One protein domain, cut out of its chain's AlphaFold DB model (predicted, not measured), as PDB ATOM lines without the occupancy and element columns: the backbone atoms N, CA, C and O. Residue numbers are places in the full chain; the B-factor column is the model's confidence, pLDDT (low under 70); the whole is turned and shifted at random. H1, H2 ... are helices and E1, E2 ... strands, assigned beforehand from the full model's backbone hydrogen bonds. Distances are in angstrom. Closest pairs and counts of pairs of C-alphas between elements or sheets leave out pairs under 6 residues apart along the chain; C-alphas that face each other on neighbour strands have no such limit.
ATOM      1  N   LYS A   2     301.525 136.822 292.927       80.88
ATOM      2  CA  LYS A   2     301.298 138.189 292.379       80.88
ATOM      3  C   LYS A   2     302.580 139.032 292.498       80.88
ATOM      4  O   LYS A   2     303.197 138.970 293.549       80.88
ATOM      5  N   TYR A   3     302.948 139.838 291.494       86.12
ATOM      6  CA  TYR A   3     304.179 140.666 291.489       86.12
ATOM      7  C   TYR A   3     305.469 139.866 291.749       86.12
ATOM      8  O   TYR A   3     306.322 140.281 292.533       86.12
ATOM      9  N   LYS A   4     305.582 138.696 291.111       86.50
ATOM     10  CA  LYS A   4     306.671 137.735 291.326       86.50
ATOM     11  C   LYS A   4     308.053 138.365 291.163       86.50
ATOM     12  O   LYS A   4     308.863 138.229 292.064       86.50
ATOM     13  N   ASP A   5     308.296 139.111 290.090       87.25
ATOM     14  CA  ASP A   5     309.629 139.674 289.823       87.25
ATOM     15  C   ASP A   5     310.094 140.636 290.919       87.25
ATOM     16  O   ASP A   5     311.245 140.587 291.349       87.25
ATOM     17  N   LEU A   6     309.188 141.477 291.429       87.06
ATOM     18  CA  LEU A   6     309.489 142.364 292.552       87.06
ATOM     19  C   LEU A   6     309.756 141.562 293.830       87.06
ATOM     20  O   LEU A   6     310.706 141.853 294.548       87.06
ATOM     21  N   PHE A   7     308.961 140.522 294.087       90.25
ATOM     22  CA  PHE A   7     309.183 139.635 295.225       90.25
ATOM     23  C   PHE A   7     310.554 138.943 295.146       90.25
ATOM     24  O   PHE A   7     311.305 138.977 296.113       90.25
ATOM     25  N   MET A   8     310.929 138.393 293.989       89.69
ATOM     26  CA  MET A   8     312.214 137.708 293.789       89.69
ATOM     27  C   MET A   8     313.431 138.635 293.936       89.69
ATOM     28  O   MET A   8     314.517 138.169 294.255       89.69
ATOM     29  N   ARG A   9     313.274 139.950 293.724       89.38
ATOM     30  CA  ARG A   9     314.332 140.943 294.004       89.38
ATOM     31  C   ARG A   9     314.479 141.243 295.493       89.38
ATOM     32  O   ARG A   9     315.551 141.622 295.952       89.38
ATOM     33  N   LEU A  10     313.382 141.130 296.231       89.69
ATOM     34  CA  LEU A  10     313.283 141.513 297.634       89.69
ATOM     35  C   LEU A  10     313.556 140.341 298.584       89.69
ATOM     36  O   LEU A  10     313.922 140.567 299.737       89.69
ATOM     37  N   TYR A  11     313.414 139.103 298.112       92.50
ATOM     38  CA  TYR A  11     313.509 137.901 298.929       92.50
ATOM     39  C   TYR A  11     314.291 136.798 298.217       92.50
ATOM     40  O   TYR A  11     314.163 136.619 297.009       92.50
ATOM     41  N   TYR A  12     315.053 136.019 298.981       92.44
ATOM     42  CA  TYR A  12     315.799 134.866 298.474       92.44
ATOM     43  C   TYR A  12     315.696 133.676 299.435       92.44
ATOM     44  O   TYR A  12     315.460 133.855 300.635       92.44
ATOM     45  N   LEU A  13     315.835 132.465 298.883       90.81
ATOM     46  CA  LEU A  13     315.836 131.215 299.647       90.81
ATOM     47  C   LEU A  13     317.128 131.075 300.440       90.81
ATOM     48  O   LEU A  13     318.214 131.286 299.910       90.81
ATOM     49  N   ASP A  14     316.989 130.676 301.697       80.69
ATOM     50  CA  ASP A  14     318.112 130.359 302.567       80.69
ATOM     51  C   ASP A  14     317.690 129.248 303.529       80.69
ATOM     52  O   ASP A  14     316.810 129.441 304.371       80.69
ATOM     53  N   GLU A  15     318.326 128.086 303.401       73.19
ATOM     54  CA  GLU A  15     318.051 126.901 304.220       73.19
ATOM     55  C   GLU A  15     318.431 127.095 305.694       73.19
ATOM     56  O   GLU A  15     317.900 126.412 306.566       73.19
ATOM     57  N   THR A  16     319.310 128.058 305.993       73.00
ATOM     58  CA  THR A  16     319.670 128.437 307.367       73.00
ATOM     59  C   THR A  16     318.661 129.400 307.992       73.00
ATOM     60  O   THR A  16     318.707 129.660 309.196       73.00
ATOM     61  N   SER A  17     317.749 129.969 307.195       73.31
ATOM     62  CA  SER A  17     316.675 130.805 307.719       73.31
ATOM     63  C   SER A  17     315.636 129.930 308.427       73.31
ATOM     64  O   SER A  17     315.134 128.982 307.821       73.31
ATOM     65  N   PRO A  18     315.191 130.287 309.648       66.56
ATOM     66  CA  PRO A  18     314.127 129.554 310.341       66.56
ATOM     67  C   PRO A  18     312.791 129.569 309.578       66.56
ATOM     68  O   PRO A  18     311.877 128.818 309.910       66.56
ATOM     69  N   THR A  19     312.656 130.429 308.565       73.69
ATOM     70  CA  THR A  19     311.458 130.552 307.733       73.69
ATOM     71  C   THR A  19     311.678 130.140 306.272       73.69
ATOM     72  O   THR A  19     310.767 130.281 305.456       73.69
ATOM     73  N   GLY A  20     312.878 129.658 305.925       77.69
ATOM     74  CA  GLY A  20     313.286 129.283 304.563       77.69
ATOM     75  C   GLY A  20     313.526 130.456 303.602       77.69
ATOM     76  O   GLY A  20     314.039 130.257 302.503       77.69
ATOM     77  N   LEU A  21     313.181 131.686 303.998       83.00
ATOM     78  CA  LEU A  21     313.377 132.901 303.205       83.00
ATOM     79  C   LEU A  21     314.048 133.996 304.029       83.00
ATOM     80  O   LEU A  21     313.799 134.129 305.232       83.00
ATOM     81  N   ARG A  22     314.840 134.833 303.363       84.50
ATOM     82  CA  ARG A  22     315.384 136.074 303.923       84.50
ATOM     83  C   ARG A  22     315.077 137.268 303.038       84.50
ATOM     84  O   ARG A  22     314.805 137.138 301.848       84.50
ATOM     85  N   LYS A  23     315.104 138.441 303.660       87.50
ATOM     86  CA  LYS A  23     314.973 139.747 303.012       87.50
ATOM     87  C   LYS A  23     316.318 140.166 302.425       87.50
ATOM     88  O   LYS A  23     317.301 140.256 303.158       87.50
ATOM     89  N   ALA A  24     316.354 140.493 301.139       91.31
ATOM     90  CA  ALA A  24     317.574 140.879 300.428       91.31
ATOM     91  C   ALA A  24     318.254 142.128 301.017       91.31
ATOM     92  O   ALA A  24     319.475 142.224 301.027       91.31
ATOM     93  N   TRP A  25     317.479 143.077 301.548       86.75
ATOM     94  CA  TRP A  25     318.001 144.377 301.980       86.75
ATOM     95  C   TRP A  25     318.598 144.396 303.393       86.75
ATOM     96  O   TRP A  25     319.265 145.361 303.754       86.75
ATOM     97  N   ASN A  26     318.325 143.387 304.227       86.56
ATOM     98  CA  ASN A  26     318.827 143.362 305.606       86.56
ATOM     99  C   ASN A  26     319.137 141.962 306.155       86.56
ATOM    100  O   ASN A  26     319.420 141.833 307.344       86.56
ATOM    101  N   ASN A  27     319.059 140.921 305.319       80.88
ATOM    102  CA  ASN A  27     319.378 139.537 305.668       80.88
ATOM    103  C   ASN A  27     318.555 138.965 306.850       80.88
ATOM    104  O   ASN A  27     318.903 137.941 307.441       80.88
ATOM    105  N   GLN A  28     317.445 139.601 307.234       80.50
ATOM    106  CA  GLN A  28     316.573 139.077 308.285       80.50
ATOM    107  C   GLN A  28     315.640 137.995 307.727       80.50
ATOM    108  O   GLN A  28     315.221 138.100 306.567       80.50
ATOM    109  N   PRO A  29     315.249 136.994 308.542       78.44
ATOM    110  CA  PRO A  29     314.218 136.035 308.166       78.44
ATOM    111  C   PRO A  29     312.941 136.737 307.700       78.44
ATOM    112  O   PRO A  29     312.490 137.731 308.283       78.44
ATOM    113  N   ALA A  30     312.368 136.236 306.611       80.88
ATOM    114  CA  ALA A  30     311.155 136.783 306.036       80.88
ATOM    115  C   ALA A  30     309.913 136.115 306.629       80.88
ATOM    116  O   ALA A  30     309.898 134.923 306.934       80.88
ATOM    117  N   GLY A  31     308.841 136.897 306.715       79.62
ATOM    118  CA  GLY A  31     307.536 136.432 307.151       79.62
ATOM    119  C   GLY A  31     307.318 136.496 308.660       79.62
ATOM    120  O   GLY A  31     308.238 136.489 309.470       79.62
ATOM    121  N   ILE A  32     306.047 136.595 309.026       74.19
ATOM    122  CA  ILE A  32     305.575 136.624 310.406       74.19
ATOM    123  C   ILE A  32     304.399 135.671 310.557       74.19
ATOM    124  O   ILE A  32     303.629 135.439 309.617       74.19
ATOM    125  N   LYS A  33     304.208 135.153 311.766       70.62
ATOM    126  CA  LYS A  33     303.041 134.342 312.089       70.62
ATOM    127  C   LYS A  33     301.869 135.257 312.429       70.62
ATOM    128  O   LYS A  33     301.876 135.939 313.446       70.62
ATOM    129  N   GLN A  34     300.842 135.266 311.582       64.19
ATOM    130  CA  GLN A  34     299.673 136.127 311.757       64.19
ATOM    131  C   GLN A  34     298.383 135.307 311.809       64.19
ATOM    132  O   GLN A  34     298.199 134.346 311.058       64.19
ATOM    133  N   LYS A  35     297.451 135.707 312.680       65.00
ATOM    134  CA  LYS A  35     296.086 135.169 312.693       65.00
ATOM    135  C   LYS A  35     295.351 135.627 311.433       65.00
ATOM    136  O   LYS A  35     295.212 136.825 311.192       65.00
ATOM    137  N   THR A  36     294.857 134.688 310.633       60.38
ATOM    138  CA  THR A  36     294.098 134.976 309.412       60.38
ATOM    139  C   THR A  36     292.730 134.297 309.443       60.38
ATOM    140  O   THR A  36     292.569 133.168 309.920       60.38
ATOM    141  N   LYS A  37     291.715 135.001 308.920       62.44
ATOM    142  CA  LYS A  37     290.354 134.460 308.773       62.44
ATOM    143  C   LYS A  37     290.335 133.276 307.801       62.44
ATOM    144  O   LYS A  37     289.729 132.256 308.105       62.44
ATOM    145  N   SER A  38     291.074 133.373 306.693       62.59
ATOM    146  CA  SER A  38     291.170 132.336 305.652       62.59
ATOM    147  C   SER A  38     291.704 131.004 306.176       62.59
ATOM    148  O   SER A  38     291.208 129.944 305.803       62.59
ATOM    149  N   ALA A  39     292.682 131.032 307.082       55.88
ATOM    150  CA  ALA A  39     293.197 129.806 307.664       55.88
ATOM    151  C   ALA A  39     292.324 129.293 308.822       55.88
ATOM    152  O   ALA A  39     292.486 128.127 309.191       55.88
ATOM    153  N   ASN A  40     291.426 130.109 309.392       57.50
ATOM    154  CA  ASN A  40     290.775 129.915 310.698       57.50
ATOM    155  C   ASN A  40     291.806 129.778 311.846       57.50
ATOM    156  O   ASN A  40     291.834 128.766 312.553       57.50
ATOM    157  N   GLY A  41     292.775 130.712 311.919       63.94
ATOM    158  CA  GLY A  41     293.883 130.745 312.901       63.94
ATOM    159  C   GLY A  41     295.225 131.227 312.319       63.94
ATOM    160  O   GLY A  41     295.223 131.981 311.359       63.94
ATOM    161  N   TYR A  42     296.370 130.827 312.888       64.25
ATOM    162  CA  TYR A  42     297.694 131.381 312.537       64.25
ATOM    163  C   TYR A  42     298.382 130.743 311.326       64.25
ATOM    164  O   TYR A  42     298.565 129.527 311.299       64.25
ATOM    165  N   MET A  43     298.821 131.552 310.369       69.75
ATOM    166  CA  MET A  43     299.657 131.120 309.244       69.75
ATOM    167  C   MET A  43     300.863 132.051 309.089       69.75
ATOM    168  O   MET A  43     300.805 133.207 309.517       69.75
ATOM    169  N   TRP A  44     301.933 131.547 308.481       78.62
ATOM    170  CA  TRP A  44     303.069 132.372 308.094       78.62
ATOM    171  C   TRP A  44     302.726 133.200 306.866       78.62
ATOM    172  O   TRP A  44     302.239 132.677 305.861       78.62
ATOM    173  N   VAL A  45     302.952 134.503 306.963       82.19
ATOM    174  CA  VAL A  45     302.669 135.448 305.888       82.19
ATOM    175  C   VAL A  45     303.800 136.435 305.721       82.19
ATOM    176  O   VAL A  45     304.447 136.797 306.699       82.19
ATOM    177  N   ILE A  46     303.976 136.935 304.504       84.19
ATOM    178  CA  ILE A  46     304.778 138.133 304.246       84.19
ATOM    179  C   ILE A  46     303.799 139.276 303.970       84.19
ATOM    180  O   ILE A  46     303.187 139.295 302.897       84.19
ATOM    181  N   PRO A  47     303.567 140.179 304.940       80.88
ATOM    182  CA  PRO A  47     302.870 141.426 304.684       80.88
ATOM    183  C   PRO A  47     303.870 142.428 304.112       80.88
ATOM    184  O   PRO A  47     304.873 142.731 304.756       80.88
ATOM    185  N   ASP A  48     303.587 142.956 302.928       79.62
ATOM    186  CA  ASP A  48     304.455 143.944 302.294       79.62
ATOM    187  C   ASP A  48     303.651 145.073 301.646       79.62
ATOM    188  O   ASP A  48     302.465 144.927 301.326       79.62
ATOM    189  N   TRP A  49     304.313 146.211 301.465       79.38
ATOM    190  CA  TRP A  49     303.807 147.363 300.735       79.38
ATOM    191  C   TRP A  49     304.685 147.588 299.520       79.38
ATOM    192  O   TRP A  49     305.781 148.132 299.614       79.38
ATOM    193  N   PHE A  50     304.173 147.209 298.358       79.69
ATOM    194  CA  PHE A  50     304.873 147.456 297.112       79.69
ATOM    195  C   PHE A  50     304.532 148.836 296.588       79.69
ATOM    196  O   PHE A  50     303.356 149.189 296.450       79.69
ATOM    197  N   ARG A  51     305.583 149.612 296.318       77.56
ATOM    198  CA  ARG A  51     305.503 150.855 295.563       77.56
ATOM    199  C   ARG A  51     305.843 150.539 294.111       77.56
ATOM    200  O   ARG A  51     306.892 149.958 293.852       77.56
ATOM    201  N   PHE A  52     304.935 150.874 293.208       76.94
ATOM    202  CA  PHE A  52     305.114 150.686 291.771       76.94
ATOM    203  C   PHE A  52     305.761 151.924 291.149       76.94
ATOM    204  O   PHE A  52     305.813 152.986 291.779       76.94
ATOM    205  N   ASP A  53     306.233 151.784 289.913       77.62
ATOM    206  CA  ASP A  53     306.920 152.854 289.177       77.62
ATOM    207  C   ASP A  53     306.012 154.073 288.935       77.62
ATOM    208  O   ASP A  53     306.482 155.206 288.913       77.62
ATOM    209  N   ASP A  54     304.693 153.861 288.862       83.38
ATOM    210  CA  ASP A  54     303.670 154.916 288.786       83.38
ATOM    211  C   ASP A  54     303.427 155.648 290.126       83.38
ATOM    212  O   ASP A  54     302.543 156.497 290.243       83.38
ATOM    213  N   GLY A  55     304.189 155.307 291.169       79.94
ATOM    214  CA  GLY A  55     304.088 155.880 292.505       79.94
ATOM    215  C   GLY A  55     302.978 155.286 293.374       79.94
ATOM    216  O   GLY A  55     302.945 155.579 294.578       79.94
ATOM    217  N   THR A  56     302.109 154.428 292.829       86.50
ATOM    218  CA  THR A  56     301.035 153.789 293.595       86.50
ATOM    219  C   THR A  56     301.598 152.819 294.628       86.50
ATOM    220  O   THR A  56     302.647 152.199 294.446       86.50
ATOM    221  N   ARG A  57     300.892 152.681 295.756       83.31
ATOM    222  CA  ARG A  57     301.237 151.737 296.825       83.31
ATOM    223  C   ARG A  57     300.153 150.680 296.931       83.31
ATOM    224  O   ARG A  57     298.979 151.021 297.070       83.31
ATOM    225  N   LYS A  58     300.527 149.401 296.914       84.56
ATOM    226  CA  LYS A  58     299.592 148.302 297.197       84.56
ATOM    227  C   LYS A  58     300.108 147.441 298.327       84.56
ATOM    228  O   LYS A  58     301.244 146.974 298.299       84.56
ATOM    229  N   GLN A  59     299.225 147.190 299.284       84.44
ATOM    230  CA  GLN A  59     299.462 146.175 300.288       84.44
ATOM    231  C   GLN A  59     299.264 144.800 299.659       84.44
ATOM    232  O   GLN A  59     298.234 144.525 299.036       84.44
ATOM    233  N   VAL A  60     300.241 143.925 299.846       84.75
ATOM    234  CA  VAL A  60     300.165 142.535 299.420       84.75
ATOM    235  C   VAL A  60     300.459 141.649 300.617       84.75
ATOM    236  O   VAL A  60     301.261 141.978 301.487       84.75
ATOM    237  N   LYS A  61     299.751 140.526 300.690       87.00
ATOM    238  CA  LYS A  61     299.991 139.506 301.700       87.00
ATOM    239  C   LYS A  61     300.211 138.181 301.003       87.00
ATOM    240  O   LYS A  61     299.302 137.682 300.340       87.00
ATOM    241  N   TYR A  62     301.400 137.631 301.177       88.62
ATOM    242  CA  TYR A  62     301.754 136.327 300.640       88.62
ATOM    243  C   TYR A  62     301.592 135.239 301.692       88.62
ATOM    244  O   TYR A  62     301.828 135.482 302.874       88.62
ATOM    245  N   ASP A  63     301.196 134.046 301.254       89.38
ATOM    246  CA  ASP A  63     301.362 132.821 302.035       89.38
ATOM    247  C   ASP A  63     302.829 132.403 301.925       89.38
ATOM    248  O   ASP A  63     303.315 132.136 300.825       89.38
ATOM    249  N   LEU A  64     303.541 132.395 303.052       89.25
ATOM    250  CA  LEU A  64     304.980 132.159 303.053       89.25
ATOM    251  C   LEU A  64     305.332 130.766 302.516       89.25
ATOM    252  O   LEU A  64     306.295 130.633 301.769       89.25
ATOM    253  N   ALA A  65     304.540 129.745 302.847       89.75
ATOM    254  CA  ALA A  65     304.802 128.382 302.396       89.75
ATOM    255  C   ALA A  65     304.637 128.249 300.880       89.75
ATOM    256  O   ALA A  65     305.422 127.576 300.220       89.75
ATOM    257  N   ALA A  66     303.646 128.948 300.318       92.50
ATOM    258  CA  ALA A  66     303.503 129.045 298.873       92.50
ATOM    259  C   ALA A  66     304.723 129.726 298.240       92.50
ATOM    260  O   ALA A  66     305.241 129.217 297.256       92.50
ATOM    261  N   CYS A  67     305.213 130.833 298.811       93.25
ATOM    262  CA  CYS A  67     306.412 131.503 298.303       93.25
ATOM    263  C   CYS A  67     307.641 130.593 298.322       93.25
ATOM    264  O   CYS A  67     308.303 130.467 297.297       93.25
ATOM    265  N   VAL A  68     307.913 129.939 299.455       91.94
ATOM    266  CA  VAL A  68     309.038 129.004 299.596       91.94
ATOM    267  C   VAL A  68     308.944 127.891 298.551       91.94
ATOM    268  O   VAL A  68     309.906 127.653 297.825       91.94
ATOM    269  N   TYR A  69     307.774 127.261 298.415       93.19
ATOM    270  CA  TYR A  69     307.558 126.198 297.436       93.19
ATOM    271  C   TYR A  69     307.743 126.683 295.989       93.19
ATOM    272  O   TYR A  69     308.465 126.048 295.218       93.19
ATOM    273  N   GLU A  70     307.109 127.800 295.606       94.06
ATOM    274  CA  GLU A  70     307.193 128.337 294.240       94.06
ATOM    275  C   GLU A  70     308.635 128.717 293.875       94.06
ATOM    276  O   GLU A  70     309.056 128.496 292.741       94.06
ATOM    277  N   MET A  71     309.406 129.255 294.826       93.50
ATOM    278  CA  MET A  71     310.815 129.601 294.614       93.50
ATOM    279  C   MET A  71     311.714 128.370 294.535       93.50
ATOM    280  O   MET A  71     312.591 128.324 293.680       93.50
ATOM    281  N   ALA A  72     311.497 127.375 295.398       91.25
ATOM    282  CA  ALA A  72     312.359 126.195 295.469       91.25
ATOM    283  C   ALA A  72     312.159 125.262 294.271       91.25
ATOM    284  O   ALA A  72     313.093 124.607 293.823       91.25
ATOM    285  N   THR A  73     310.935 125.201 293.746       90.44
ATOM    286  CA  THR A  73     310.572 124.292 292.649       90.44
ATOM    287  C   THR A  73     310.481 124.980 291.289       90.44
ATOM    288  O   THR A  73     310.345 124.308 290.271       90.44
ATOM    289  N   GLY A  74     310.465 126.317 291.257       91.06
ATOM    290  CA  GLY A  74     310.163 127.105 290.058       91.06
ATOM    291  C   GLY A  74     308.706 127.001 289.577       91.06
ATOM    292  O   GLY A  74     308.332 127.671 288.612       91.06
ATOM    293  N   ARG A  75     307.864 126.191 290.234       91.75
ATOM    294  CA  ARG A  75     306.482 125.911 289.826       91.75
ATOM    295  C   ARG A  75     305.504 126.843 290.526       91.75
ATOM    296  O   ARG A  75     305.407 126.839 291.747       91.75
ATOM    297  N   GLU A  76     304.690 127.554 289.751       91.81
ATOM    298  CA  GLU A  76     303.635 128.414 290.297       91.81
ATOM    299  C   GLU A  76     302.387 127.631 290.716       91.81
ATOM    300  O   GLU A  76     301.942 126.717 290.013       91.81
ATOM    301  N   LEU A  77     301.787 128.016 291.846       90.81
ATOM    302  CA  LEU A  77     300.545 127.406 292.315       90.81
ATOM    303  C   LEU A  77     299.337 127.939 291.547       90.81
ATOM    304  O   LEU A  77     299.139 129.150 291.398       90.81
ATOM    305  N   LYS A  78     298.449 127.028 291.143       91.31
ATOM    306  CA  LYS A  78     297.154 127.402 290.559       91.31
ATOM    307  C   LYS A  78     296.200 127.942 291.627       91.31
ATOM    308  O   LYS A  78     296.307 127.655 292.820       91.31
TER     309      LYS A  78
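This is residues 2 to 78 of the 173 residues of an uncharacterized protein of Kluyvera genomosp. 3 (UniProt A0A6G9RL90). A long antiparallel ribbon, E4 with E5, bends at E4 and runs on into a second hairpin, E3 with E4; beside this twisted sheet sit the small hairpin E1 and E2 and two short helices, with H2 next to both sheets. The printed part has 77 residues, in the order H1, E1, E2, E3, E4, E5, H2, and its class is mixed, helices and strands. The antiparallel sheet E3, E4, E5 is a meander, each strand the antiparallel neighbour of the one before. The whole is compact, with a radius of gyration of the C-alphas of 12.7 A and spans of 34 by 29 by 27 A.

H1, residues 4 to 10, is 9.9 A long and begins at C-alpha 4 (306.671, 137.735, 291.326). E1 is residues 11 to 13, 7.1 A, and E2 residues 21 to 23, 7.0 A. E3, residues 32 to 36, spans 11.6 A; E4, residues 41 to 51, 29.0 A; E5, residues 57 to 63, 19.6 A. H2, residues 64 to 73, spans 14.2 A and ends at C-alpha 73 (310.572, 124.292, 292.649).

E4 bends by 62 degrees at residue 44. It pairs with E3 over residues 41 to 45, N 34 and O 43 being 2.9 A apart, and with E5 over residues 45 to 51, N 48 and O 60 being 2.9 A apart. H2 is on this strongly twisted sheet at a height of 10.6 A, over none of its strands; the closest C-alphas of E4 and H2, Val 45 and Leu 64, are 4.9 A apart. In the hairpin E1 and E2, N 12 and O 22 are 3.1 A apart. The closest C-alphas of E1 and H2, Leu 13 and Val 68, are 7.1 A apart. H1 and H2 are near each other, and H1 only grazes the larger sheet, with residues 6 to 7. In H1 and H2 every O i to N i+4 pair is within hydrogen-bond range.

The two C-alphas farthest apart, Thr 16 and Asp 54, are 36.1 A apart. The printed part has no cut, and no link is long. Mean pLDDT of the printed part is 81.8; residue 18 and residues 34 to 43 are under 70.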